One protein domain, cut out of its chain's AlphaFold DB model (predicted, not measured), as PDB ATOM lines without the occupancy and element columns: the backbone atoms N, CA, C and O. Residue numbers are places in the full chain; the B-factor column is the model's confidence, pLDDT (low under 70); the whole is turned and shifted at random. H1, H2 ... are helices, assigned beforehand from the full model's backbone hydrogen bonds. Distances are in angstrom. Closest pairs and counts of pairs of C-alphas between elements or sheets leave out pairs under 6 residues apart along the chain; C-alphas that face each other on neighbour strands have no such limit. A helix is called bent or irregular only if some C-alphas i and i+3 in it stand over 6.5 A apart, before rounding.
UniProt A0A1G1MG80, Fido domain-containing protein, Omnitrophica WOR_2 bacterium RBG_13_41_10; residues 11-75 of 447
ATOM      1  N   PHE A  11      24.798 -31.130  38.645       94.88
ATOM      2  CA  PHE A  11      25.435 -32.220  39.381       94.88
ATOM      3  C   PHE A  11      26.914 -32.412  39.003       94.88
ATOM      4  O   PHE A  11      27.736 -32.461  39.921       94.88
ATOM      5  N   PRO A  12      27.305 -32.456  37.713       96.75
ATOM      6  CA  PRO A  12      28.717 -32.523  37.332       96.75
ATOM      7  C   PRO A  12      29.509 -31.312  37.837       96.75
ATOM      8  O   PRO A  12      30.579 -31.464  38.420       96.75
ATOM      9  N   ILE A  13      28.935 -30.111  37.708       95.56
ATOM     10  CA  ILE A  13      29.589 -28.856  38.094       95.56
ATOM     11  C   ILE A  13      29.894 -28.843  39.590       95.56
ATOM     12  O   ILE A  13      31.032 -28.577  39.978       95.56
ATOM     13  N   ILE A  14      28.911 -29.149  40.446       93.81
ATOM     14  CA  ILE A  14      29.176 -29.164  41.886       93.81
ATOM     15  C   ILE A  14      30.107 -30.312  42.264       93.81
ATOM     16  O   ILE A  14      30.998 -30.103  43.078       93.81
ATOM     17  N   LYS A  15      29.965 -31.495  41.655       95.19
ATOM     18  CA  LYS A  15      30.817 -32.657  41.939       95.19
ATOM     19  C   LYS A  15      32.299 -32.339  41.734       95.19
ATOM     20  O   LYS A  15      33.105 -32.676  42.600       95.19
ATOM     21  N   ASP A  16      32.637 -31.665  40.640       94.50
ATOM     22  CA  ASP A  16      34.030 -31.385  40.282       94.50
ATOM     23  C   ASP A  16      34.622 -30.208  41.076       94.50
ATOM     24  O   ASP A  16      35.835 -30.129  41.264       94.50
ATOM     25  N   ASN A  17      33.776 -29.310  41.596       92.81
ATOM     26  CA  ASN A  17      34.216 -28.064  42.231       92.81
ATOM     27  C   ASN A  17      33.962 -28.005  43.749       92.81
ATOM     28  O   ASN A  17      34.471 -27.097  44.406       92.81
ATOM     29  N   PHE A  18      33.218 -28.950  44.340       90.38
ATOM     30  CA  PHE A  18      32.737 -28.853  45.726       90.38
ATOM     31  C   PHE A  18      33.858 -28.642  46.748       90.38
ATOM     32  O   PHE A  18      33.781 -27.713  47.548       90.38
ATOM     33  N   VAL A  19      34.921 -29.455  46.699       91.12
ATOM     34  CA  VAL A  19      36.045 -29.366  47.651       91.12
ATOM     35  C   VAL A  19      36.750 -28.015  47.544       91.12
ATOM     36  O   VAL A  19      37.043 -27.393  48.563       91.12
ATOM     37  N   SER A  20      36.981 -27.538  46.318       89.50
ATOM     38  CA  SER A  20      37.602 -26.230  46.085       89.50
ATOM     39  C   SER A  20      36.725 -25.081  46.593       89.50
ATOM     40  O   SER A  20      37.231 -24.154  47.220       89.50
ATOM     41  N   LEU A  21      35.405 -25.193  46.410       88.25
ATOM     42  CA  LEU A  21      34.429 -24.197  46.834       88.25
ATOM     43  C   LEU A  21      34.369 -24.084  48.360       88.25
ATOM     44  O   LEU A  21      34.468 -22.977  48.882       88.25
ATOM     45  N   ILE A  22      34.253 -25.207  49.080       88.44
ATOM     46  CA  ILE A  22      34.171 -25.196  50.554       88.44
ATOM     47  C   ILE A  22      35.501 -24.849  51.229       88.44
ATOM     48  O   ILE A  22      35.511 -24.427  52.381       88.44
ATOM     49  N   SER A  23      36.617 -25.028  50.517       87.62
ATOM     50  CA  SER A  23      37.958 -24.677  50.998       87.62
ATOM     51  C   SER A  23      38.338 -23.224  50.680       87.62
ATOM     52  O   SER A  23      39.403 -22.767  51.097       87.62
ATOM     53  N   SER A  24      37.498 -22.495  49.936       86.62
ATOM     54  CA  SER A  24      37.719 -21.083  49.624       86.62
ATOM     55  C   SER A  24      37.610 -20.218  50.881       86.62
ATOM     56  O   SER A  24      36.722 -20.412  51.712       86.62
ATOM     57  N   LYS A  25      38.472 -19.200  50.988       84.31
ATOM     58  CA  LYS A  25      38.404 -18.193  52.060       84.31
ATOM     59  C   LYS A  25      37.083 -17.419  52.044       84.31
ATOM     60  O   LYS A  25      36.617 -16.998  53.098       84.31
ATOM     61  N   ASP A  26      36.460 -17.309  50.874       83.56
ATOM     62  CA  ASP A  26      35.206 -16.582  50.673       83.56
ATOM     63  C   ASP A  26      33.966 -17.484  50.818       83.56
ATOM     64  O   ASP A  26      32.839 -17.028  50.619       83.56
ATOM     65  N   PHE A  27      34.139 -18.766  51.184       85.69
ATOM     66  CA  PHE A  27      33.036 -19.728  51.267       85.69
ATOM     67  C   PHE A  27      31.931 -19.285  52.227       85.69
ATOM     68  O   PHE A  27      30.752 -19.448  51.920       85.69
ATOM     69  N   GLN A  28      32.283 -18.702  53.376       84.88
ATOM     70  CA  GLN A  28      31.287 -18.249  54.347       84.88
ATOM     71  C   GLN A  28      30.413 -17.129  53.771       84.88
ATOM     72  O   GLN A  28      29.188 -17.230  53.823       84.88
ATOM     73  N   SER A  29      31.028 -16.110  53.166       83.75
ATOM     74  CA  SER A  29      30.318 -15.007  52.510       83.75
ATOM     75  C   SER A  29      29.499 -15.487  51.312       83.75
ATOM     76  O   SER A  29      28.383 -15.023  51.095       83.75
ATOM     77  N   PHE A  30      30.009 -16.460  50.557       85.62
ATOM     78  CA  PHE A  30      29.265 -17.091  49.473       85.62
ATOM     79  C   PHE A  30      28.061 -17.901  49.979       85.62
ATOM     80  O   PHE A  30      26.967 -17.794  49.429       85.62
ATOM     81  N   ASN A  31      28.223 -18.684  51.044       85.44
ATOM     82  CA  ASN A  31      27.130 -19.443  51.640       85.44
ATOM     83  C   ASN A  31      26.058 -18.510  52.225       85.44
ATOM     84  O   ASN A  31      24.866 -18.768  52.063       85.44
ATOM     85  N   GLU A  32      26.475 -17.398  52.836       84.00
ATOM     86  CA  GLU A  32      25.573 -16.340  53.284       84.00
ATOM     87  C   GLU A  32      24.826 -15.712  52.101       84.00
ATOM     88  O   GLU A  32      23.598 -15.640  52.139       84.00
ATOM     89  N   PHE A  33      25.521 -15.363  51.011       84.25
ATOM     90  CA  PHE A  33      24.899 -14.897  49.768       84.25
ATOM     91  C   PHE A  33      23.830 -15.884  49.291       84.25
ATOM     92  O   PHE A  33      22.673 -15.506  49.149       84.25
ATOM     93  N   ILE A  34      24.160 -17.167  49.134       83.50
ATOM     94  CA  ILE A  34      23.196 -18.185  48.690       83.50
ATOM     95  C   ILE A  34      21.998 -18.278  49.640       83.50
ATOM     96  O   ILE A  34      20.866 -18.386  49.175       83.50
ATOM     97  N   SER A  35      22.219 -18.162  50.951       74.75
ATOM     98  CA  SER A  35      21.147 -18.171  51.952       74.75
ATOM     99  C   SER A  35      20.299 -16.892  52.012       74.75
ATOM    100  O   SER A  35      19.234 -16.928  52.615       74.75
ATOM    101  N   THR A  36      20.764 -15.790  51.411       66.62
ATOM    102  CA  THR A  36      20.129 -14.455  51.446       66.62
ATOM    103  C   THR A  36      19.703 -13.939  50.069       66.62
ATOM    104  O   THR A  36      19.024 -12.913  49.979       66.62
ATOM    105  N   THR A  37      20.035 -14.652  48.980       58.91
ATOM    106  CA  THR A  37      19.559 -14.365  47.606       58.91
ATOM    107  C   THR A  37      18.031 -14.281  47.502       58.91
ATOM    108  O   THR A  37      17.498 -13.770  46.518       58.91
ATOM    109  N   ASP A  38      17.321 -14.723  48.537       59.84
ATOM    110  CA  ASP A  38      15.883 -14.666  48.715       59.84
ATOM    111  C   ASP A  38      15.431 -13.631  49.768       59.84
ATOM    112  O   ASP A  38      14.387 -13.817  50.381       59.84
ATOM    113  N   GLN A  39      16.133 -12.509  49.969       49.19
ATOM    114  CA  GLN A  39      15.727 -11.451  50.921       49.19
ATOM    115  C   GLN A  39      14.269 -10.944  50.753       49.19
ATOM    116  O   GLN A  39      13.667 -10.432  51.697       49.19
ATOM    117  N   HIS A  40      13.672 -11.119  49.566       61.12
ATOM    118  CA  HIS A  40      12.250 -10.845  49.274       61.12
ATOM    119  C   HIS A  40      11.330 -12.082  49.357       61.12
ATOM    120  O   HIS A  40      10.111 -11.981  49.218       61.12
ATOM    121  N   GLY A  41      11.908 -13.255  49.587       66.94
ATOM    122  CA  GLY A  41      11.267 -14.560  49.680       66.94
ATOM    123  C   GLY A  41      10.898 -15.191  48.337       66.94
ATOM    124  O   GLY A  41       9.932 -15.957  48.238       66.94
ATOM    125  N   ASP A  42      11.612 -14.840  47.269       80.50
ATOM    126  CA  ASP A  42      11.403 -15.399  45.934       80.50
ATOM    127  C   ASP A  42      12.226 -16.676  45.724       80.50
ATOM    128  O   ASP A  42      13.437 -16.701  45.918       80.50
ATOM    129  N   TYR A  43      11.563 -17.747  45.281       89.88
ATOM    130  CA  TYR A  43      12.231 -18.986  44.890       89.88
ATOM    131  C   TYR A  43      12.679 -18.858  43.431       89.88
ATOM    132  O   TYR A  43      11.907 -19.111  42.507       89.88
ATOM    133  N   LEU A  44      13.896 -18.346  43.231       91.62
ATOM    134  CA  LEU A  44      14.409 -17.971  41.910       91.62
ATOM    135  C   LEU A  44      14.755 -19.192  41.052       91.62
ATOM    136  O   LEU A  44      15.330 -20.161  41.555       91.62
ATOM    137  N   TYR A  45      14.421 -19.101  39.763       94.12
ATOM    138  CA  TYR A  45      14.896 -19.997  38.707       94.12
ATOM    139  C   TYR A  45      16.129 -19.398  38.012       94.12
ATOM    140  O   TYR A  45      16.419 -18.207  38.173       94.12
ATOM    141  N   TRP A  46      16.819 -20.216  37.215       94.06
ATOM    142  CA  TRP A  46      18.038 -19.870  36.486       94.06
ATOM    143  C   TRP A  46      17.949 -18.558  35.693       94.06
ATOM    144  O   TRP A  46      18.858 -17.736  35.791       94.06
ATOM    145  N   ASP A  47      16.831 -18.315  35.000       90.94
ATOM    146  CA  ASP A  47      16.601 -17.094  34.206       90.94
ATOM    147  C   ASP A  47      16.902 -15.799  34.962       90.94
ATOM    148  O   ASP A  47      17.460 -14.865  34.393       90.94
ATOM    149  N   THR A  48      16.525 -15.743  36.238       89.88
ATOM    150  CA  THR A  48      16.780 -14.583  37.096       89.88
ATOM    151  C   THR A  48      18.089 -14.749  37.853       89.88
ATOM    152  O   THR A  48      18.848 -13.793  38.000       89.88
ATOM    153  N   PHE A  49      18.359 -15.964  38.339       91.62
ATOM    154  CA  PHE A  49      19.498 -16.253  39.202       91.62
ATOM    155  C   PHE A  49      20.841 -15.921  38.539       91.62
ATOM    156  O   PHE A  49      21.704 -15.317  39.172       91.62
ATOM    157  N   LYS A  50      21.005 -16.246  37.252       92.06
ATOM    158  CA  LYS A  50      22.264 -16.034  36.520       92.06
ATOM    159  C   LYS A  50      22.683 -14.567  36.383       92.06
ATOM    160  O   LYS A  50      23.829 -14.283  36.054       92.06
ATOM    161  N   HIS A  51      21.755 -13.638  36.608       91.25
ATOM    162  CA  HIS A  51      21.991 -12.197  36.524       91.25
ATOM    163  C   HIS A  51      22.237 -11.545  37.892       91.25
ATOM    164  O   HIS A  51      22.400 -10.326  37.967       91.25
ATOM    165  N   LEU A  52      22.251 -12.324  38.978       89.31
ATOM    166  CA  LEU A  52      22.583 -11.810  40.302       89.31
ATOM    167  C   LEU A  52      24.061 -11.415  40.377       89.31
ATOM    168  O   LEU A  52      24.920 -11.984  39.706       89.31
ATOM    169  N   LYS A  53      24.367 -10.440  41.234       88.31
ATOM    170  CA  LYS A  53      25.748 -10.047  41.521       88.31
ATOM    171  C   LYS A  53      26.381 -11.087  42.446       88.31
ATOM    172  O   LYS A  53      26.146 -11.062  43.651       88.31
ATOM    173  N   ILE A  54      27.145 -12.001  41.861       85.88
ATOM    174  CA  ILE A  54      27.810 -13.105  42.564       85.88
ATOM    175  C   ILE A  54      29.171 -12.628  43.102       85.88
ATOM    176  O   ILE A  54      29.779 -11.748  42.484       85.88
ATOM    177  N   PRO A  55      29.642 -13.155  44.252       84.44
ATOM    178  CA  PRO A  55      30.988 -12.889  44.751       84.44
ATOM    179  C   PRO A  55      32.083 -13.150  43.710       84.44
ATOM    180  O   PRO A  55      31.957 -14.021  42.848       84.44
ATOM    181  N   GLU A  56      33.169 -12.386  43.802       82.69
ATOM    182  CA  GLU A  56      34.296 -12.481  42.876       82.69
ATOM    183  C   GLU A  56      34.938 -13.882  42.936       82.69
ATOM    184  O   GLU A  56      35.028 -14.492  43.998       82.69
ATOM    185  N   GLY A  57      35.335 -14.427  41.782       83.00
ATOM    186  CA  GLY A  57      35.924 -15.769  41.689       83.00
ATOM    187  C   GLY A  57      34.928 -16.939  41.642       83.00
ATOM    188  O   GLY A  57      35.366 -18.082  41.516       83.00
ATOM    189  N   ILE A  58      33.612 -16.692  41.686       87.50
ATOM    190  CA  ILE A  58      32.575 -17.730  41.559       87.50
ATOM    191  C   ILE A  58      31.739 -17.481  40.301       87.50
ATOM    192  O   ILE A  58      31.226 -16.384  40.084       87.50
ATOM    193  N   THR A  59      31.572 -18.509  39.468       91.62
ATOM    194  CA  THR A  59      30.725 -18.415  38.271       91.62
ATOM    195  C   THR A  59      29.236 -18.572  38.613       91.62
ATOM    196  O   THR A  59      28.896 -19.259  39.587       91.62
ATOM    197  N   PRO A  60      28.315 -18.000  37.813       92.94
ATOM    198  CA  PRO A  60      26.877 -18.231  37.954       92.94
ATOM    199  C   PRO A  60      26.468 -19.698  37.991       92.94
ATOM    200  O   PRO A  60      25.618 -20.083  38.792       92.94
ATOM    201  N   GLU A  61      27.105 -20.531  37.179       94.75
ATOM    202  CA  GLU A  61      26.818 -21.955  37.086       94.75
ATOM    203  C   GLU A  61      27.244 -22.693  38.360       94.75
ATOM    204  O   GLU A  61      26.493 -23.529  38.865       94.75
ATOM    205  N   LEU A  62      28.411 -22.363  38.928       93.12
ATOM    206  CA  LEU A  62      28.871 -22.945  40.191       93.12
ATOM    207  C   LEU A  62      27.982 -22.497  41.357       93.12
ATOM    208  O   LEU A  62      27.580 -23.321  42.185       93.12
ATOM    209  N   ALA A  63      27.611 -21.214  41.384       92.56
ATOM    210  CA  ALA A  63      26.704 -20.669  42.385       92.56
ATOM    211  C   ALA A  63      25.325 -21.345  42.342       92.56
ATOM    212  O   ALA A  63      24.797 -21.769  43.374       92.56
ATOM    213  N   TRP A  64      24.770 -21.505  41.138       94.06
ATOM    214  CA  TRP A  64      23.516 -22.218  40.912       94.06
ATOM    215  C   TRP A  64      23.622 -23.677  41.333       94.06
ATOM    216  O   TRP A  64      22.714 -24.202  41.976       94.06
ATOM    217  N   SER A  65      24.747 -24.323  41.038       94.62
ATOM    218  CA  SER A  65      24.936 -25.731  41.362       94.62
ATOM    219  C   SER A  65      25.001 -25.985  42.866       94.62
ATOM    220  O   SER A  65      24.393 -26.935  43.366       94.62
ATOM    221  N   TYR A  66      25.642 -25.087  43.616       93.00
ATOM    222  CA  TYR A  66      25.613 -25.119  45.076       93.00
ATOM    223  C   TYR A  66      24.201 -24.844  45.632       93.00
ATOM    224  O   TYR A  66      23.726 -25.568  46.513       93.00
ATOM    225  N   LEU A  67      23.470 -23.866  45.079       92.12
ATOM    226  CA  LEU A  67      22.064 -23.624  45.433       92.12
ATOM    227  C   LEU A  67      21.190 -24.864  45.168       92.12
ATOM    228  O   LEU A  67      20.377 -25.245  46.008       92.12
ATOM    229  N   LYS A  68      21.362 -25.535  44.030       93.19
ATOM    230  CA  LYS A  68      20.621 -26.755  43.686       93.19
ATOM    231  C   LYS A  68      20.919 -27.901  44.642       93.19
ATOM    232  O   LYS A  68      19.978 -28.549  45.100       93.19
ATOM    233  N   MET A  69      22.185 -28.100  45.005       92.56
ATOM    234  CA  MET A  69      22.581 -29.092  46.006       92.56
ATOM    235  C   MET A  69      21.907 -28.821  47.363       92.56
ATOM    236  O   MET A  69      21.339 -29.733  47.967       92.56
ATOM    237  N   THR A  70      21.909 -27.563  47.824       89.56
ATOM    238  CA  THR A  70      21.266 -27.181  49.097       89.56
ATOM    239  C   THR A  70      19.738 -27.278  49.054       89.56
ATOM    240  O   THR A  70      19.124 -27.650  50.051       89.56
ATOM    241  N   ARG A  71      19.101 -26.996  47.911       91.62
ATOM    242  CA  ARG A  71      17.659 -27.217  47.712       91.62
ATOM    243  C   ARG A  71      17.326 -28.707  47.740       91.62
ATOM    244  O   ARG A  71      16.458 -29.116  48.507       91.62
ATOM    245  N   GLN A  72      18.043 -29.531  46.972       91.19
ATOM    246  CA  GLN A  72      17.832 -30.984  46.905       91.19
ATOM    247  C   GLN A  72      17.861 -31.636  48.293       91.19
ATOM    248  O   GLN A  72      16.961 -32.417  48.600       91.19
ATOM    249  N   SER A  73      18.813 -31.262  49.158       90.88
ATOM    250  CA  SER A  73      18.913 -31.817  50.516       90.88
ATOM    251  C   SER A  73      17.759 -31.419  51.449       90.88
ATOM    252  O   SER A  73      17.502 -32.119  52.428       90.88
ATOM    253  N   LYS A  74      17.036 -30.332  51.143       91.31
ATOM    254  CA  LYS A  74      15.883 -29.839  51.918       91.31
ATOM    255  C   LYS A  74      14.527 -30.246  51.336       91.31
ATOM    256  O   LYS A  74      13.508 -30.146  52.023       91.31
ATOM    257  N   THR A  75      14.494 -30.676  50.075       92.44
ATOM    258  CA  THR A  75      13.247 -31.068  49.410       92.44
ATOM    259  C   THR A  75      12.666 -32.364  49.962       92.44
ATOM    260  O   THR A  75      13.348 -33.252  50.473       92.44
TER     261      THR A  75
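Overview. This is residues 11 to 75 of the 447 residues of the protein "Fido domain-containing protein" of Omnitrophica WOR_2 bacterium RBG_13_41_10 (UniProt A0A1G1MG80). The longest helix, H4, has H1 packed on one side at about a right angle, while H2 passes near both and the very short H3 lies by the first residues of H4. Residues 38 to 44, in the link from H2 to H3, stick out as a free loop. The printed part has 65 residues with four named helices, H1, H2, H3 and H4 along the chain, and no named strand: the class is all helix. The whole is compact, with a radius of gyration of the C-alphas of 11.2 A and spans of 29 by 24 by 19 A.

Arrangement. Begin with H4, residues 60 to 74. It touches H1, residues 11 to 22, about perpendicular at 85 degrees; look at the C-alphas of Ile 14 and Ser 65, their closest, 5.5 A apart. H2, residues 27 to 36, is close to H4 but not clearly touching, with closest C-alphas Ile 34 and Leu 67 at 6.4 A. H3, residues 46 to 49, only just touches H4, with 3 pairs of C-alphas within 8 A, and H4 touches H3 with residues 60 to 64 alone; the closest C-alphas, of Phe 49 and Trp 64, are 7.4 A apart. H1 and H3 are apart. Every O i to N i+4 pair is within hydrogen-bond range in H2, against 6 of 8 in H1 and 10 of 11 in H4; H3 is too short for such a pair.

Along the chain. Find C-alpha 60 at (26.877, -18.231, 37.954); from there H4 runs 21.2 A to C-alpha 74 at (15.883, -29.839, 51.918). H1 starts at C-alpha 11, (25.435, -32.220, 39.381), and spans 15.8 A; it is irregular, with C-alphas 16 and 19 7.9 A apart. H2 spans 13.9 A and H3 4.8 A.

Size, cuts and confidence. The C-alphas of Asp 16 and His 40 are the two farthest apart, at 31.3 A. The printed part has no cut, and no link is long. Mean pLDDT of the printed part is 86.9; residues 36 to 41 are under 70.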